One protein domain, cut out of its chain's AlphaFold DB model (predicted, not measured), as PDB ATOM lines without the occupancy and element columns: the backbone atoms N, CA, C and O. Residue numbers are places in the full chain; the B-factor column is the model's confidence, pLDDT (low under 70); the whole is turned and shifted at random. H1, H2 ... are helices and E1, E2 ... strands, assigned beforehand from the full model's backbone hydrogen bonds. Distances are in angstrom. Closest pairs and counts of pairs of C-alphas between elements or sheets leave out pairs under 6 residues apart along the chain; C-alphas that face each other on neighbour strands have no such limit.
ATOM      1  N   GLN A   2     151.923 129.592 170.627       88.94
ATOM      2  CA  GLN A   2     150.753 129.964 171.459       88.94
ATOM      3  C   GLN A   2     149.493 129.120 171.186       88.94
ATOM      4  O   GLN A   2     148.947 128.523 172.109       88.94
ATOM      5  N   HIS A   3     149.075 128.999 169.920       85.81
ATOM      6  CA  HIS A   3     147.925 128.163 169.541       85.81
ATOM      7  C   HIS A   3     148.109 126.690 169.925       85.81
ATOM      8  O   HIS A   3     147.178 126.068 170.423       85.81
ATOM      9  N   TRP A   4     149.318 126.150 169.749       87.69
ATOM     10  CA  TRP A   4     149.625 124.767 170.113       87.69
ATOM     11  C   TRP A   4     149.535 124.547 171.629       87.69
ATOM     12  O   TRP A   4     148.897 123.594 172.066       87.69
ATOM     13  N   LEU A   5     150.101 125.456 172.432       90.19
ATOM     14  CA  LEU A   5     150.017 125.389 173.897       90.19
ATOM     15  C   LEU A   5     148.565 125.429 174.375       90.19
ATOM     16  O   LEU A   5     148.186 124.660 175.249       90.19
ATOM     17  N   HIS A   6     147.748 126.289 173.768       88.75
ATOM     18  CA  HIS A   6     146.327 126.389 174.076       88.75
ATOM     19  C   HIS A   6     145.557 125.109 173.715       88.75
ATOM     20  O   HIS A   6     144.833 124.571 174.555       88.75
ATOM     21  N   ALA A   7     145.762 124.586 172.501       87.56
ATOM     22  CA  ALA A   7     145.105 123.369 172.021       87.56
ATOM     23  C   ALA A   7     145.473 122.123 172.847       87.56
ATOM     24  O   ALA A   7     144.662 121.213 172.979       87.56
ATOM     25  N   ASN A   8     146.667 122.100 173.450       88.31
ATOM     26  CA  ASN A   8     147.178 120.966 174.224       88.31
ATOM     27  C   ASN A   8     147.094 121.176 175.749       88.31
ATOM     28  O   ASN A   8     147.771 120.484 176.507       88.31
ATOM     29  N   THR A   9     146.266 122.110 176.233       89.38
ATOM     30  CA  THR A   9     146.137 122.424 177.674       89.38
ATOM     31  C   THR A   9     145.811 121.208 178.548       89.38
ATOM     32  O   THR A   9     146.391 121.082 179.628       89.38
ATOM     33  N   SER A  10     144.951 120.292 178.090       88.44
ATOM     34  CA  SER A  10     144.623 119.053 178.816       88.44
ATOM     35  C   SER A  10     145.824 118.108 178.933       88.44
ATOM     36  O   SER A  10     146.182 117.713 180.039       88.44
ATOM     37  N   THR A  11     146.514 117.822 177.824       88.62
ATOM     38  CA  THR A  11     147.724 116.977 177.820       88.62
ATOM     39  C   THR A  11     148.843 117.591 178.662       88.62
ATOM     40  O   THR A  11     149.512 116.904 179.431       88.62
ATOM     41  N   LEU A  12     149.026 118.912 178.575       91.19
ATOM     42  CA  LEU A  12     149.969 119.645 179.419       91.19
ATOM     43  C   LEU A  12     149.616 119.493 180.906       91.19
ATOM     44  O   LEU A  12     150.505 119.278 181.728       91.19
ATOM     45  N   ALA A  13     148.328 119.560 181.255       91.12
ATOM     46  CA  ALA A  13     147.863 119.414 182.629       91.12
ATOM     47  C   ALA A  13     148.122 118.022 183.218       91.12
ATOM     48  O   ALA A  13     148.452 117.953 184.409       91.12
ATOM     49  N   GLU A  14     147.993 116.966 182.411       90.25
ATOM     50  CA  GLU A  14     148.330 115.576 182.759       90.25
ATOM     51  C   GLU A  14     149.839 115.392 182.968       90.25
ATOM     52  O   GLU A  14     150.258 114.697 183.891       90.25
ATOM     53  N   ALA A  15     150.660 116.094 182.183       90.00
ATOM     54  CA  ALA A  15     152.118 116.091 182.300       90.00
ATOM     55  C   ALA A  15     152.672 117.023 183.403       90.00
ATOM     56  O   ALA A  15     153.882 117.226 183.493       90.00
ATOM     57  N   GLY A  16     151.816 117.612 184.247       93.44
ATOM     58  CA  GLY A  16     152.245 118.472 185.360       93.44
ATOM     59  C   GLY A  16     152.544 119.928 184.982       93.44
ATOM     60  O   GLY A  16     153.187 120.645 185.752       93.44
ATOM     61  N   PHE A  17     152.058 120.395 183.830       94.25
ATOM     62  CA  PHE A  17     152.155 121.787 183.390       94.25
ATOM     63  C   PHE A  17     150.829 122.531 183.571       94.25
ATOM     64  O   PHE A  17     149.744 121.955 183.560       94.25
ATOM     65  N   HIS A  18     150.903 123.845 183.729       94.12
ATOM     66  CA  HIS A  18     149.748 124.729 183.704       94.12
ATOM     67  C   HIS A  18     149.976 125.817 182.660       94.12
ATOM     68  O   HIS A  18     150.914 126.600 182.785       94.12
ATOM     69  N   TYR A  19     149.116 125.868 181.645       93.38
ATOM     70  CA  TYR A  19     149.055 126.957 180.674       93.38
ATOM     71  C   TYR A  19     147.769 127.754 180.934       93.38
ATOM     72  O   TYR A  19     146.685 127.249 180.624       93.38
ATOM     73  N   PRO A  20     147.846 128.940 181.565       91.00
ATOM     74  CA  PRO A  20     146.664 129.732 181.870       91.00
ATOM     75  C   PRO A  20     145.879 130.075 180.604       91.00
ATOM     76  O   PRO A  20     146.437 130.435 179.566       91.00
ATOM     77  N   LEU A  21     144.556 129.977 180.694       84.75
ATOM     78  CA  LEU A  21     143.682 130.385 179.605       84.75
ATOM     79  C   LEU A  21     143.507 131.904 179.664       84.75
ATOM     80  O   LEU A  21     142.717 132.430 180.445       84.75
ATOM     81  N   GLU A  22     144.275 132.604 178.840       80.31
ATOM     82  CA  GLU A  22     144.088 134.019 178.546       80.31
ATOM     83  C   GLU A  22     143.976 134.177 177.034       80.31
ATOM     84  O   GLU A  22     144.927 133.911 176.298       80.31
ATOM     85  N   ILE A  23     142.799 134.597 176.579       69.12
ATOM     86  CA  ILE A  23     142.578 135.006 175.197       69.12
ATOM     87  C   ILE A  23     142.775 136.520 175.182       69.12
ATOM     88  O   ILE A  23     142.015 137.256 175.809       69.12
ATOM     89  N   ALA A  24     143.847 136.977 174.537       60.69
ATOM     90  CA  ALA A  24     144.071 138.401 174.337       60.69
ATOM     91  C   ALA A  24     143.088 138.946 173.286       60.69
ATOM     92  O   ALA A  24     142.330 138.188 172.678       60.69
ATOM     93  N   ALA A  25     143.148 140.255 173.020       55.59
ATOM     94  CA  ALA A  25     142.504 140.820 171.836       55.59
ATOM     95  C   ALA A  25     142.826 139.957 170.604       55.59
ATOM     96  O   ALA A  25     143.957 139.461 170.475       55.59
ATOM     97  N   PHE A  26     141.835 139.796 169.724       54.00
ATOM     98  CA  PHE A  26     141.976 139.093 168.443       54.00
ATOM     99  C   PHE A  26     142.058 137.557 168.550       54.00
ATOM    100  O   PHE A  26     142.628 136.886 167.695       54.00
ATOM    101  N   GLY A  27     141.522 136.972 169.630       60.75
ATOM    102  CA  GLY A  27     141.373 135.515 169.764       60.75
ATOM    103  C   GLY A  27     142.680 134.741 169.978       60.75
ATOM    104  O   GLY A  27     142.662 133.514 170.059       60.75
ATOM    105  N   VAL A  28     143.823 135.429 170.086       67.19
ATOM    106  CA  VAL A  28     145.134 134.788 170.233       67.19
ATOM    107  C   VAL A  28     145.382 134.437 171.706       67.19
ATOM    108  O   VAL A  28     145.376 135.338 172.555       67.19
ATOM    109  N   PRO A  29     145.666 133.162 172.040       76.50
ATOM    110  CA  PRO A  29     145.889 132.733 173.415       76.50
ATOM    111  C   PRO A  29     147.306 133.106 173.875       76.50
ATOM    112  O   PRO A  29     148.202 132.259 173.919       76.50
ATOM    113  N   LYS A  30     147.539 134.393 174.160       87.12
ATOM    114  CA  LYS A  30     148.843 134.945 174.558       87.12
ATOM    115  C   LYS A  30     148.775 135.682 175.889       87.12
ATOM    116  O   LYS A  30     147.836 136.418 176.172       87.12
ATOM    117  N   HIS A  31     149.866 135.591 176.642       93.38
ATOM    118  CA  HIS A  31     149.983 136.140 177.990       93.38
ATOM    119  C   HIS A  31     150.458 137.602 177.998       93.38
ATOM    120  O   HIS A  31     151.412 137.970 178.689       93.38
ATOM    121  N   GLN A  32     149.841 138.440 177.157       91.56
ATOM    122  CA  GLN A  32     150.292 139.816 176.911       91.56
ATOM    123  C   GLN A  32     150.201 140.706 178.159       91.56
ATOM    124  O   GLN A  32     150.989 141.640 178.301       91.56
ATOM    125  N   SER A  33     149.295 140.398 179.089       92.00
ATOM    126  CA  SER A  33     149.121 141.143 180.342       92.00
ATOM    127  C   SER A  33     150.394 141.208 181.197       92.00
ATOM    128  O   SER A  33     150.619 142.209 181.878       92.00
ATOM    129  N   ILE A  34     151.290 140.215 181.101       94.69
ATOM    130  CA  ILE A  34     152.606 140.244 181.768       94.69
ATOM    131  C   ILE A  34     153.474 141.377 181.225       94.69
ATOM    132  O   ILE A  34     154.102 142.092 182.000       94.69
ATOM    133  N   VAL A  35     153.494 141.557 179.904       93.38
ATOM    134  CA  VAL A  35     154.279 142.601 179.234       93.38
ATOM    135  C   VAL A  35     153.715 143.973 179.589       93.38
ATOM    136  O   VAL A  35     154.475 144.873 179.945       93.38
ATOM    137  N   THR A  36     152.387 144.119 179.562       91.38
ATOM    138  CA  THR A  36     151.700 145.355 179.961       91.38
ATOM    139  C   THR A  36     152.026 145.737 181.404       91.38
ATOM    140  O   THR A  36     152.367 146.886 181.682       91.38
ATOM    141  N   ASP A  37     151.968 144.777 182.331       93.44
ATOM    142  CA  ASP A  37     152.329 145.023 183.723       93.44
ATOM    143  C   ASP A  37     153.805 145.378 183.877       93.44
ATOM    144  O   ASP A  37     154.117 146.363 184.544       93.44
ATOM    145  N   LEU A  38     154.704 144.621 183.245       93.81
ATOM    146  CA  LEU A  38     156.142 144.858 183.327       93.81
ATOM    147  C   LEU A  38     156.522 146.251 182.835       93.81
ATOM    148  O   LEU A  38     157.235 146.955 183.551       93.81
ATOM    149  N   ARG A  39     156.009 146.674 181.671       92.19
ATOM    150  CA  ARG A  39     156.218 148.028 181.127       92.19
ATOM    151  C   ARG A  39     155.744 149.108 182.091       92.19
ATOM    152  O   ARG A  39     156.441 150.089 182.311       92.19
ATOM    153  N   ALA A  40     154.613 148.882 182.752       92.31
ATOM    154  CA  ALA A  40     154.087 149.797 183.756       92.31
ATOM    155  C   ALA A  40     154.751 149.664 185.146       92.31
ATOM    156  O   ALA A  40     154.256 150.217 186.131       92.31
ATOM    157  N   GLY A  41     155.836 148.891 185.279       93.56
ATOM    158  CA  GLY A  41     156.523 148.673 186.554       93.56
ATOM    159  C   GLY A  41     155.697 147.890 187.585       93.56
ATOM    160  O   GLY A  41     155.910 148.029 188.797       93.56
ATOM    161  N   ARG A  42     154.732 147.090 187.128       93.81
ATOM    162  CA  ARG A  42     153.842 146.220 187.910       93.81
ATOM    163  C   ARG A  42     154.152 144.743 187.641       93.81
ATOM    164  O   ARG A  42     155.021 144.401 186.852       93.81
ATOM    165  N   CYS A  43     153.481 143.856 188.377       94.12
ATOM    166  CA  CYS A  43     153.696 142.407 188.289       94.12
ATOM    167  C   CYS A  43     152.443 141.610 188.714       94.12
ATOM    168  O   CYS A  43     152.546 140.509 189.260       94.12
ATOM    169  N   ASN A  44     151.253 142.188 188.549       93.75
ATOM    170  CA  ASN A  44     150.014 141.621 189.085       93.75
ATOM    171  C   ASN A  44     149.624 140.349 188.323       93.75
ATOM    172  O   ASN A  44     149.312 139.328 188.935       93.75
ATOM    173  N   SER A  45     149.740 140.389 186.999       94.06
ATOM    174  CA  SER A  45     149.407 139.294 186.088       94.06
ATOM    175  C   SER A  45     150.267 138.062 186.351       94.06
ATOM    176  O   SER A  45     149.733 136.970 186.517       94.06
ATOM    177  N   LEU A  46     151.584 138.231 186.520       94.88
ATOM    178  CA  LEU A  46     152.467 137.115 186.874       94.88
ATOM    179  C   LEU A  46     152.092 136.486 188.223       94.88
ATOM    180  O   LEU A  46     152.025 135.265 188.327       94.88
ATOM    181  N   ARG A  47     151.826 137.297 189.257       94.38
ATOM    182  CA  ARG A  47     151.417 136.778 190.577       94.38
ATOM    183  C   ARG A  47     150.116 135.988 190.490       94.38
ATOM    184  O   ARG A  47     150.011 134.930 191.106       94.38
ATOM    185  N   ARG A  48     149.163 136.475 189.694       94.25
ATOM    186  CA  ARG A  48     147.920 135.762 189.393       94.25
ATOM    187  C   ARG A  48     148.211 134.401 188.752       94.25
ATOM    188  O   ARG A  48     147.756 133.399 189.293       94.25
ATOM    189  N   TYR A  49     149.026 134.332 187.697       94.69
ATOM    190  CA  TYR A  49     149.365 133.050 187.058       94.69
ATOM    191  C   TYR A  49     150.089 132.077 187.983       94.69
ATOM    192  O   TYR A  49     149.761 130.895 188.013       94.69
ATOM    193  N   ILE A  50     151.023 132.571 188.799       93.81
ATOM    194  CA  ILE A  50     151.705 131.745 189.800       93.81
ATOM    195  C   ILE A  50     150.699 131.161 190.799       93.81
ATOM    196  O   ILE A  50     150.785 129.981 191.126       93.81
ATOM    197  N   SER A  51     149.726 131.955 191.261       92.12
ATOM    198  CA  SER A  51     148.698 131.470 192.194       92.12
ATOM    199  C   SER A  51     147.773 130.409 191.583       92.12
ATOM    200  O   SER A  51     147.303 129.526 192.296       92.12
ATOM    201  N   GLN A  52     147.552 130.457 190.266       90.50
ATOM    202  CA  GLN A  52     146.719 129.498 189.533       90.50
ATOM    203  C   GLN A  52     147.443 128.177 189.248       90.50
ATOM    204  O   GLN A  52     146.816 127.121 189.292       90.50
ATOM    205  N   ALA A  53     148.757 128.221 189.005       88.88
ATOM    206  CA  ALA A  53     149.556 127.039 188.682       88.88
ATOM    207  C   ALA A  53     149.738 126.062 189.856       88.88
ATOM    208  O   ALA A  53     150.031 124.892 189.622       88.88
ATOM    209  N   ARG A  54     149.550 126.519 191.104       82.06
ATOM    210  CA  ARG A  54     149.803 125.736 192.329       82.06
ATOM    211  C   ARG A  54     151.211 125.105 192.314       82.06
ATOM    212  O   ARG A  54     152.200 125.834 192.311       82.06
ATOM    213  N   ASP A  55     151.281 123.778 192.327       81.31
ATOM    214  CA  ASP A  55     152.448 122.891 192.344       81.31
ATOM    215  C   ASP A  55     152.904 122.437 190.940       81.31
ATOM    216  O   ASP A  55     153.870 121.686 190.811       81.31
ATOM    217  N   LYS A  56     152.255 122.928 189.877       89.25
ATOM    218  CA  LYS A  56     152.590 122.622 188.478       89.25
ATOM    219  C   LYS A  56     153.636 123.574 187.896       89.25
ATOM    220  O   LYS A  56     153.796 124.715 188.335       89.25
ATOM    221  N   THR A  57     154.288 123.138 186.819       94.94
ATOM    222  CA  THR A  57     155.154 124.008 186.011       94.94
ATOM    223  C   THR A  57     154.305 124.991 185.206       94.94
ATOM    224  O   THR A  57     153.525 124.593 184.346       94.94
ATOM    225  N   LEU A  58     154.462 126.287 185.466       95.44
ATOM    226  CA  LEU A  58     153.734 127.344 184.764       95.44
ATOM    227  C   LEU A  58     154.356 127.625 183.386       95.44
ATOM    228  O   LEU A  58     155.521 128.011 183.296       95.44
ATOM    229  N   LEU A  59     153.556 127.498 182.328       95.25
ATOM    230  CA  LEU A  59     153.909 127.871 180.961       95.25
ATOM    231  C   LEU A  59     153.208 129.175 180.587       95.25
ATOM    232  O   LEU A  59     151.993 129.299 180.700       95.25
ATOM    233  N   LEU A  60     153.986 130.141 180.109       95.12
ATOM    234  CA  LEU A  60     153.508 131.443 179.654       95.12
ATOM    235  C   LEU A  60     154.154 131.736 178.306       95.12
ATOM    236  O   LEU A  60     155.341 131.476 178.117       95.12
ATOM    237  N   SER A  61     153.397 132.305 177.374       94.06
ATOM    238  CA  SER A  61     153.936 132.661 176.060       94.06
ATOM    239  C   SER A  61     153.414 133.995 175.560       94.06
ATOM    240  O   SER A  61     152.205 134.236 175.540       94.06
ATOM    241  N   THR A  62     154.343 134.838 175.118       93.06
ATOM    242  CA  THR A  62     154.091 136.065 174.364       93.06
ATOM    243  C   THR A  62     155.389 136.528 173.697       93.06
ATOM    244  O   THR A  62     156.449 136.510 174.320       93.06
ATOM    245  N   GLU A  63     155.302 136.973 172.443       91.31
ATOM    246  CA  GLU A  63     156.413 137.629 171.730       91.31
ATOM    247  C   GLU A  63     156.751 138.996 172.343       91.31
ATOM    248  O   GLU A  63     157.856 139.511 172.193       91.31
ATOM    249  N   GLY A  64     155.821 139.590 173.095       91.25
ATOM    250  CA  GLY A  64     156.044 140.884 173.730       91.25
ATOM    251  C   GLY A  64     157.205 140.884 174.731       91.25
ATOM    252  O   GLY A  64     157.772 141.945 174.968       91.25
ATOM    253  N   MET A  65     157.604 139.727 175.282       94.00
ATOM    254  CA  MET A  65     158.767 139.642 176.178       94.00
ATOM    255  C   MET A  65     160.083 139.988 175.472       94.00
ATOM    256  O   MET A  65     160.951 140.589 176.097       94.00
ATOM    257  N   THR A  66     160.229 139.634 174.191       94.12
ATOM    258  CA  THR A  66     161.400 140.007 173.384       94.12
ATOM    259  C   THR A  66     161.217 141.393 172.785       94.12
ATOM    260  O   THR A  66     162.084 142.245 172.946       94.12
ATOM    261  N   ASN A  67     160.054 141.669 172.184       92.12
ATOM    262  CA  ASN A  67     159.807 142.935 171.483       92.12
ATOM    263  C   ASN A  67     159.885 144.162 172.409       92.12
ATOM    264  O   ASN A  67     160.235 145.248 171.955       92.12
ATOM    265  N   HIS A  68     159.568 143.988 173.697       92.06
ATOM    266  CA  HIS A  68     159.610 145.044 174.712       92.06
ATOM    267  C   HIS A  68     160.717 144.839 175.750       92.06
ATOM    268  O   HIS A  68     160.692 145.489 176.794       92.06
ATOM    269  N   LEU A  69     161.698 143.962 175.491       94.56
ATOM    270  CA  LEU A  69     162.749 143.637 176.462       94.56
ATOM    271  C   LEU A  69     163.427 144.893 177.020       94.56
ATOM    272  O   LEU A  69     163.682 144.978 178.223       94.56
ATOM    273  N   TYR A  70     163.685 145.868 176.150       92.75
ATOM    274  CA  TYR A  70     164.360 147.123 176.473       92.75
ATOM    275  C   TYR A  70     163.428 148.202 177.053       92.75
ATOM    276  O   TYR A  70     163.922 149.168 177.626       92.75
ATOM    277  N   ASP A  71     162.107 147.997 177.003       91.44
ATOM    278  CA  ASP A  71     161.098 148.908 177.570       91.44
ATOM    279  C   ASP A  71     160.837 148.649 179.055       91.44
ATOM    280  O   ASP A  71     160.185 149.445 179.729       91.44
ATOM    281  N   PHE A  72     161.296 147.515 179.589       93.75
ATOM    282  CA  PHE A  72     161.011 147.162 180.973       93.75
ATOM    283  C   PHE A  72     161.834 148.023 181.941       93.75
ATOM    284  O   PHE A  72     163.072 147.926 181.941       93.75
ATOM    285  N   PRO A  73     161.182 148.821 182.812       94.38
ATOM    286  CA  PRO A  73     161.876 149.615 183.811       94.38
ATOM    287  C   PRO A  73     162.501 148.709 184.878       94.38
ATOM    288  O   PRO A  73     161.925 147.691 185.276       94.38
ATOM    289  N   ALA A  74     163.643 149.127 185.433       93.88
ATOM    290  CA  ALA A  74     164.353 148.378 186.476       93.88
ATOM    291  C   ALA A  74     163.463 148.050 187.693       93.88
ATOM    292  O   ALA A  74     163.541 146.958 188.260       93.88
ATOM    293  N   ALA A  75     162.557 148.962 188.065       90.88
ATOM    294  CA  ALA A  75     161.586 148.733 189.135       90.88
ATOM    295  C   ALA A  75     160.607 147.584 188.820       90.88
ATOM    296  O   ALA A  75     160.255 146.815 189.719       90.88
ATOM    297  N   GLY A  76     160.190 147.449 187.557       92.75
ATOM    298  CA  GLY A  76     159.362 146.341 187.076       92.75
ATOM    299  C   GLY A  76     160.116 145.016 187.136       92.75
ATOM    300  O   GLY A  76     159.638 144.069 187.760       92.75
ATOM    301  N   LEU A  77     161.343 144.984 186.606       95.50
ATOM    302  CA  LEU A  77     162.211 143.800 186.624       95.50
ATOM    303  C   LEU A  77     162.517 143.318 188.051       95.50
ATOM    304  O   LEU A  77     162.436 142.124 188.339       95.50
ATOM    305  N   LYS A  78     162.768 144.236 188.994       94.56
ATOM    306  CA  LYS A  78     162.969 143.888 190.412       94.56
ATOM    307  C   LYS A  78     161.726 143.240 191.031       94.56
ATOM    308  O   LYS A  78     161.840 142.268 191.778       94.56
ATOM    309  N   LYS A  79     160.528 143.761 190.739       95.19
ATOM    310  CA  LYS A  79     159.262 143.171 191.217       95.19
ATOM    311  C   LYS A  79     158.993 141.808 190.578       95.19
ATOM    312  O   LYS A  79     158.501 140.925 191.277       95.19
ATOM    313  N   PHE A  80     159.331 141.651 189.302       95.19
ATOM    314  CA  PHE A  80     159.226 140.401 188.553       95.19
ATOM    315  C   PHE A  80     160.125 139.315 189.144       95.19
ATOM    316  O   PHE A  80     159.632 138.266 189.548       95.19
ATOM    317  N   SER A  81     161.411 139.621 189.333       94.69
ATOM    318  CA  SER A  81     162.369 138.737 190.006       94.69
ATOM    319  C   SER A  81     161.895 138.356 191.416       94.69
ATOM    320  O   SER A  81     161.850 137.177 191.758       94.69
ATOM    321  N   LYS A  82     161.408 139.322 192.213       94.88
ATOM    322  CA  LYS A  82     160.839 139.038 193.542       94.88
ATOM    323  C   LYS A  82     159.625 138.103 193.483       94.88
ATOM    324  O   LYS A  82     159.488 137.245 194.352       94.88
ATOM    325  N   ALA A  83     158.736 138.263 192.500       94.06
ATOM    326  CA  ALA A  83     157.565 137.395 192.342       94.06
ATOM    327  C   ALA A  83     157.945 135.949 191.979       94.06
ATOM    328  O   ALA A  83     157.207 135.026 192.311       94.06
ATOM    329  N   LEU A  84     159.106 135.758 191.351       93.94
ATOM    330  CA  LEU A  84     159.665 134.454 190.997       93.94
ATOM    331  C   LEU A  84     160.579 133.864 192.077       93.94
ATOM    332  O   LEU A  84     161.149 132.800 191.860       93.94
ATOM    333  N   SER A  85     160.720 134.507 193.241       91.44
ATOM    334  CA  SER A  85     161.580 133.999 194.314       91.44
ATOM    335  C   SER A  85     161.239 132.543 194.667       91.44
ATOM    336  O   SER A  85     160.067 132.179 194.817       91.44
ATOM    337  N   GLY A  86     162.275 131.704 194.753       91.12
ATOM    338  CA  GLY A  86     162.152 130.262 194.982       91.12
ATOM    339  C   GLY A  86     161.705 129.444 193.763       91.12
ATOM    340  O   GLY A  86     161.440 128.255 193.907       91.12
ATOM    341  N   ARG A  87     161.605 130.045 192.569       93.00
ATOM    342  CA  ARG A  87     161.238 129.361 191.318       93.00
ATOM    343  C   ARG A  87     162.346 129.491 190.287       93.00
ATOM    344  O   ARG A  87     163.043 130.500 190.220       93.00
ATOM    345  N   ARG A  88     162.477 128.468 189.446       94.25
ATOM    346  CA  ARG A  88     163.367 128.497 188.285       94.25
ATOM    347  C   ARG A  88     162.619 129.098 187.101       94.25
ATOM    348  O   ARG A  88     161.553 128.604 186.745       94.25
ATOM    349  N   LEU A  89     163.194 130.122 186.478       95.81
ATOM    350  CA  LEU A  89     162.698 130.670 185.219       95.81
ATOM    351  C   LEU A  89     163.559 130.159 184.062       95.81
ATOM    352  O   LEU A  89     164.786 130.238 184.110       95.81
ATOM    353  N   THR A  90     162.900 129.673 183.013       97.44
ATOM    354  CA  THR A  90     163.531 129.362 181.727       97.44
ATOM    355  C   THR A  90     162.759 130.089 180.636       97.44
ATOM    356  O   THR A  90     161.538 129.969 180.569       97.44
ATOM    357  N   ALA A  91     163.455 130.846 179.795       96.88
ATOM    358  CA  ALA A  91     162.885 131.439 178.597       96.88
ATOM    359  C   ALA A  91     163.153 130.519 177.404       96.88
ATOM    360  O   ALA A  91     164.303 130.204 177.108       96.88
ATOM    361  N   PHE A  92     162.098 130.102 176.711       97.62
ATOM    362  CA  PHE A  92     162.220 129.442 175.416       97.62
ATOM    363  C   PHE A  92     161.972 130.467 174.317       97.62
ATOM    364  O   PHE A  92     160.890 131.050 174.248       97.62
ATOM    365  N   VAL A  93     162.976 130.706 173.481       96.69
ATOM    366  CA  VAL A  93     162.947 131.749 172.455       96.69
ATOM    367  C   VAL A  93     163.044 131.096 171.089       96.69
ATOM    368  O   VAL A  93     164.000 130.376 170.802       96.69
ATOM    369  N   VAL A  94     162.056 131.371 170.241       95.62
ATOM    370  CA  VAL A  94     162.092 130.990 168.829       95.62
ATOM    371  C   VAL A  94     162.591 132.191 168.041       95.62
ATOM    372  O   VAL A  94     161.910 133.213 167.964       95.62
ATOM    373  N   PRO A 143     172.469 136.949 169.148       97.06
ATOM    374  CA  PRO A 143     173.337 136.615 170.271       97.06
ATOM    375  C   PRO A 143     173.175 137.592 171.439       97.06
ATOM    376  O   PRO A 143     172.900 137.147 172.558       97.06
ATOM    377  N   GLN A 144     173.254 138.903 171.186       98.12
ATOM    378  CA  GLN A 144     173.126 139.899 172.246       98.12
ATOM    379  C   GLN A 144     171.721 139.913 172.859       98.12
ATOM    380  O   GLN A 144     171.593 139.928 174.079       98.12
ATOM    381  N   LEU A 145     170.666 139.804 172.047       97.44
ATOM    382  CA  LEU A 145     169.277 139.728 172.502       97.44
ATOM    383  C   LEU A 145     169.066 138.570 173.488       97.44
ATOM    384  O   LEU A 145     168.398 138.730 174.509       97.44
ATOM    385  N   THR A 146     169.637 137.395 173.204       97.75
ATOM    386  CA  THR A 146     169.519 136.233 174.101       97.75
ATOM    387  C   THR A 146     170.307 136.413 175.399       97.75
ATOM    388  O   THR A 146     169.801 136.052 176.464       97.75
ATOM    389  N   ALA A 147     171.497 137.020 175.338       98.31
ATOM    390  CA  ALA A 147     172.287 137.359 176.518       98.31
ATOM    391  C   ALA A 147     171.576 138.406 177.394       98.31
ATOM    392  O   ALA A 147     171.458 138.229 178.609       98.31
ATOM    393  N   ASP A 148     171.023 139.449 176.776       97.94
ATOM    394  CA  ASP A 148     170.254 140.495 177.448       97.94
ATOM    395  C   ASP A 148     168.992 139.933 178.097       97.94
ATOM    396  O   ASP A 148     168.654 140.317 179.217       97.94
ATOM    397  N   LEU A 149     168.298 139.007 177.428       97.25
ATOM    398  CA  LEU A 149     167.123 138.342 177.981       97.25
ATOM    399  C   LEU A 149     167.485 137.540 179.236       97.25
ATOM    400  O   LEU A 149     166.828 137.698 180.268       97.25
ATOM    401  N   ALA A 150     168.549 136.732 179.159       97.44
ATOM    402  CA  ALA A 150     169.057 135.950 180.285       97.44
ATOM    403  C   ALA A 150     169.416 136.857 181.469       97.44
ATOM    404  O   ALA A 150     168.970 136.627 182.595       97.44
ATOM    405  N   HIS A 151     170.166 137.928 181.201       97.31
ATOM    406  CA  HIS A 151     170.609 138.877 182.214       97.31
ATOM    407  C   HIS A 151     169.436 139.650 182.835       97.31
ATOM    408  O   HIS A 151     169.283 139.684 184.055       97.31
ATOM    409  N   ARG A 152     168.588 140.290 182.016       96.19
ATOM    410  CA  ARG A 152     167.508 141.177 182.492       96.19
ATOM    411  C   ARG A 152     166.416 140.429 183.246       96.19
ATOM    412  O   ARG A 152     165.850 140.990 184.184       96.19
ATOM    413  N   LEU A 153     166.101 139.199 182.840       94.88
ATOM    414  CA  LEU A 153     165.081 138.380 183.502       94.88
ATOM    415  C   LEU A 153     165.660 137.448 184.577       94.88
ATOM    416  O   LEU A 153     164.887 136.888 185.355       94.88
ATOM    417  N   GLY A 154     166.987 137.292 184.638       94.88
ATOM    418  CA  GLY A 154     167.661 136.374 185.556       94.88
ATOM    419  C   GLY A 154     167.286 134.917 185.287       94.88
ATOM    420  O   GLY A 154     166.900 134.199 186.209       94.88
ATOM    421  N   CYS A 155     167.317 134.498 184.020       95.94
ATOM    422  CA  CYS A 155     166.834 133.187 183.587       95.94
ATOM    423  C   CYS A 155     167.816 132.439 182.683       95.94
ATOM    424  O   CYS A 155     168.697 133.026 182.059       95.94
ATOM    425  N   ASN A 156     167.612 131.124 182.577       96.50
ATOM    426  CA  ASN A 156     168.225 130.331 181.517       96.50
ATOM    427  C   ASN A 156     167.465 130.560 180.210       96.50
ATOM    428  O   ASN A 156     166.233 130.624 180.220       96.50
ATOM    429  N   VAL A 157     168.179 130.620 179.088       97.81
ATOM    430  CA  VAL A 157     167.579 130.794 177.759       97.81
ATOM    431  C   VAL A 157     167.815 129.544 176.917       97.81
ATOM    432  O   VAL A 157     168.946 129.099 176.740       97.81
ATOM    433  N   VAL A 158     166.734 128.983 176.382       97.50
ATOM    434  CA  VAL A 158     166.752 127.903 175.394       97.50
ATOM    435  C   VAL A 158     166.328 128.495 174.059       97.50
ATOM    436  O   VAL A 158     165.218 129.002 173.924       97.50
ATOM    437  N   VAL A 159     167.213 128.428 173.070       96.88
ATOM    438  CA  VAL A 159     166.978 128.991 171.736       96.88
ATOM    439  C   VAL A 159     166.573 127.891 170.763       96.88
ATOM    440  O   VAL A 159     167.189 126.826 170.751       96.88
ATOM    441  N   ALA A 160     165.585 128.160 169.918       96.00
ATOM    442  CA  ALA A 160     165.236 127.362 168.750       96.00
ATOM    443  C   ALA A 160     165.133 128.256 167.507       96.00
ATOM    444  O   ALA A 160     164.889 129.453 167.630       96.00
ATOM    445  N   GLN A 161     165.310 127.674 166.321       94.06
ATOM    446  CA  GLN A 161     165.136 128.376 165.047       94.06
ATOM    447  C   GLN A 161     163.743 128.090 164.487       94.06
ATOM    448  O   GLN A 161     163.296 126.944 164.508       94.06
ATOM    449  N   TYR A 162     163.062 129.122 164.000       91.25
ATOM    450  CA  TYR A 162     161.697 129.071 163.479       91.25
ATOM    451  C   TYR A 162     161.599 128.156 162.259       91.25
ATOM    452  O   TYR A 162     160.624 127.429 162.103       91.25
ATOM    453  N   GLU A 163     162.635 128.174 161.425       87.75
ATOM    454  CA  GLU A 163     162.779 127.367 160.218       87.75
ATOM    455  C   GLU A 163     163.154 125.900 160.509       87.75
ATOM    456  O   GLU A 163     163.208 125.088 159.589       87.75
ATOM    457  N   ALA A 164     163.416 125.552 161.772       90.38
ATOM    458  CA  ALA A 164     163.741 124.199 162.215       90.38
ATOM    459  C   ALA A 164     162.603 123.595 163.059       90.38
ATOM    460  O   ALA A 164     161.573 124.228 163.298       90.38
ATOM    461  N   ASP A 165     162.804 122.372 163.562       90.12
ATOM    462  CA  ASP A 165     161.882 121.722 164.500       90.12
ATOM    463  C   ASP A 165     161.945 122.362 165.901       90.12
ATOM    464  O   ASP A 165     162.479 121.816 166.874       90.12
ATOM    465  N   TRP A 166     161.422 123.584 166.006       92.19
ATOM    466  CA  TRP A 166     161.343 124.301 167.273       92.19
ATOM    467  C   TRP A 166     160.376 123.627 168.249       92.19
ATOM    468  O   TRP A 166     160.578 123.746 169.457       92.19
ATOM    469  N   LEU A 167     159.343 122.926 167.762       91.31
ATOM    470  CA  LEU A 167     158.348 122.279 168.616       91.31
ATOM    471  C   LEU A 167     158.920 121.021 169.269       91.31
ATOM    472  O   LEU A 167     158.828 120.886 170.487       91.31
ATOM    473  N   GLY A 168     159.576 120.145 168.506       91.06
ATOM    474  CA  GLY A 168     160.276 118.988 169.061       91.06
ATOM    475  C   GLY A 168     161.368 119.413 170.039       91.06
ATOM    476  O   GLY A 168     161.475 118.856 171.133       91.06
ATOM    477  N   ARG A 169     162.107 120.487 169.725       93.31
ATOM    478  CA  ARG A 169     163.084 121.074 170.654       93.31
ATOM    479  C   ARG A 169     162.442 121.621 171.929       93.31
ATOM    480  O   ARG A 169     163.000 121.421 173.004       93.31
ATOM    481  N   PHE A 170     161.298 122.297 171.829       93.56
ATOM    482  CA  PHE A 170     160.538 122.766 172.989       93.56
ATOM    483  C   PHE A 170     160.116 121.589 173.872       93.56
ATOM    484  O   PHE A 170     160.432 121.560 175.059       93.56
ATOM    485  N   CYS A 171     159.464 120.587 173.283       91.88
ATOM    486  CA  CYS A 171     158.983 119.424 174.015       91.88
ATOM    487  C   CYS A 171     160.129 118.640 174.663       91.88
ATOM    488  O   CYS A 171     160.027 118.271 175.828       91.88
ATOM    489  N   SER A 172     161.252 118.466 173.961       91.44
ATOM    490  CA  SER A 172     162.452 117.824 174.506       91.44
ATOM    491  C   SER A 172     163.075 118.620 175.656       91.44
ATOM    492  O   SER A 172     163.418 118.033 176.679       91.44
ATOM    493  N   ALA A 173     163.176 119.949 175.538       91.81
ATOM    494  CA  ALA A 173     163.778 120.798 176.568       91.81
ATOM    495  C   ALA A 173     162.995 120.800 177.892       91.81
ATOM    496  O   ALA A 173     163.584 121.027 178.949       91.81
ATOM    497  N   PHE A 174     161.684 120.555 177.836       89.75
ATOM    498  CA  PHE A 174     160.804 120.567 179.007       89.75
ATOM    499  C   PHE A 174     160.195 119.199 179.335       89.75
ATOM    500  O   PHE A 174     159.351 119.125 180.217       89.75
ATOM    501  N   SER A 175     160.614 118.119 178.670       90.06
ATOM    502  CA  SER A 175     160.055 116.768 178.852       90.06
ATOM    503  C   SER A 175     158.528 116.702 178.686       90.06
ATOM    504  O   SER A 175     157.840 116.003 179.428       90.06
TER     505      SER A 175
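This is residues 2 to 94 and 143 to 175 of the 281 residues of an uncharacterized protein of Ancylobacter aquaticus (UniProt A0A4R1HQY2). A short ribbon of two parallel strands, E1 and E2, runs between two helices, H7 over one side and H8 over the other. To one side of this ribbon lies a cluster of helices, with H3 and H4 as a helical hairpin, H6 packed on H3 and reaching H7, and little H5 next to H3, while H1 and H2 form a separate corner. The printed part has 126 residues, with eight named helices and two named strands in the order H1 H2 H3 H4 H5 H6 E1 H7 E2 H8, and its class is mostly helix. The whole is compact and rounded, with a radius of gyration of the C-alphas of 14.1 A and spans of 36 by 33 by 33 A.

E1 is residues 90 to 94, 13.1 A long, and E2 is residues 156 to 161, 16.9 A. H7, residues 143 to 153, measures 15.7 A, and H8, residues 166 to 174, 12.3 A, ending at C-alpha 174 (160.804, 120.567, 179.007). H6 is residues 74 to 83, 14.2 A; H4 residues 44 to 53, 14.6 A; H3 residues 32 to 39, 11.0 A; H5 residues 64 to 67, 4.8 A. H1, residues 2 to 7, 8.7 A, begins at C-alpha 2 (150.753, 129.964, 171.459), and H2 is residues 9 to 14, 8.8 A.

E1 and E2 are parallel neighbours at 17 degrees; N 91 and O 156, 2.8 A, and N 93 and O 158, 2.9 A, are within hydrogen-bond range. The closest C-alphas of H7 and E2 are those of Ala 150 and Asn 156, 5.8 A; of H8 and E2, those of Ala 160 and Trp 166, 5.2 A. H7 and H8 are apart. H6 touches H7 at a steep tilt of 65 degrees, closest at C-alphas 77 and 153, 6.9 A. H6 also touches H3 at a steep tilt of 53 degrees, closest at C-alphas 38 and 76, 5.2 A. In the hairpin, H3 touches H4 at a steep tilt of 44 degrees, opposite ways, closest at C-alphas 34 and 45, 5.5 A. H4 and H6 only just touch, only at their ends, with 3 pairs of C-alphas within 8 A, the closest being 47 and 83, 6.4 A. H5 only just touches H3, with 3 pairs, the closest being C-alphas 35 and 64, 6.0 A. H1 and H2 are close but not clearly touching, the C-alphas of Leu 5 and Leu 12 being closest at 8.0 A. Every O i to N i+4 pair is within hydrogen-bond range in H1, H2, H3, H4, H6, H7 and H8; H5 is too short for such a pair, and its 1 pair of O i to N i+3 has 0 within range.

The two C-alphas farthest apart, those of Glu 14 and Ala 74, are 36.7 A apart. Residues 95 to 142 are not printed, and C-alphas 94 and 143 stand 12.7 A apart across the cut. The link from H2 to H3, residues 15 to 31, is long; its residues 17 to 18 pair, parallel, with residues 57 to 58. The mean pLDDT of the printed part is 91.2, and residues 23 to 28 are under 70.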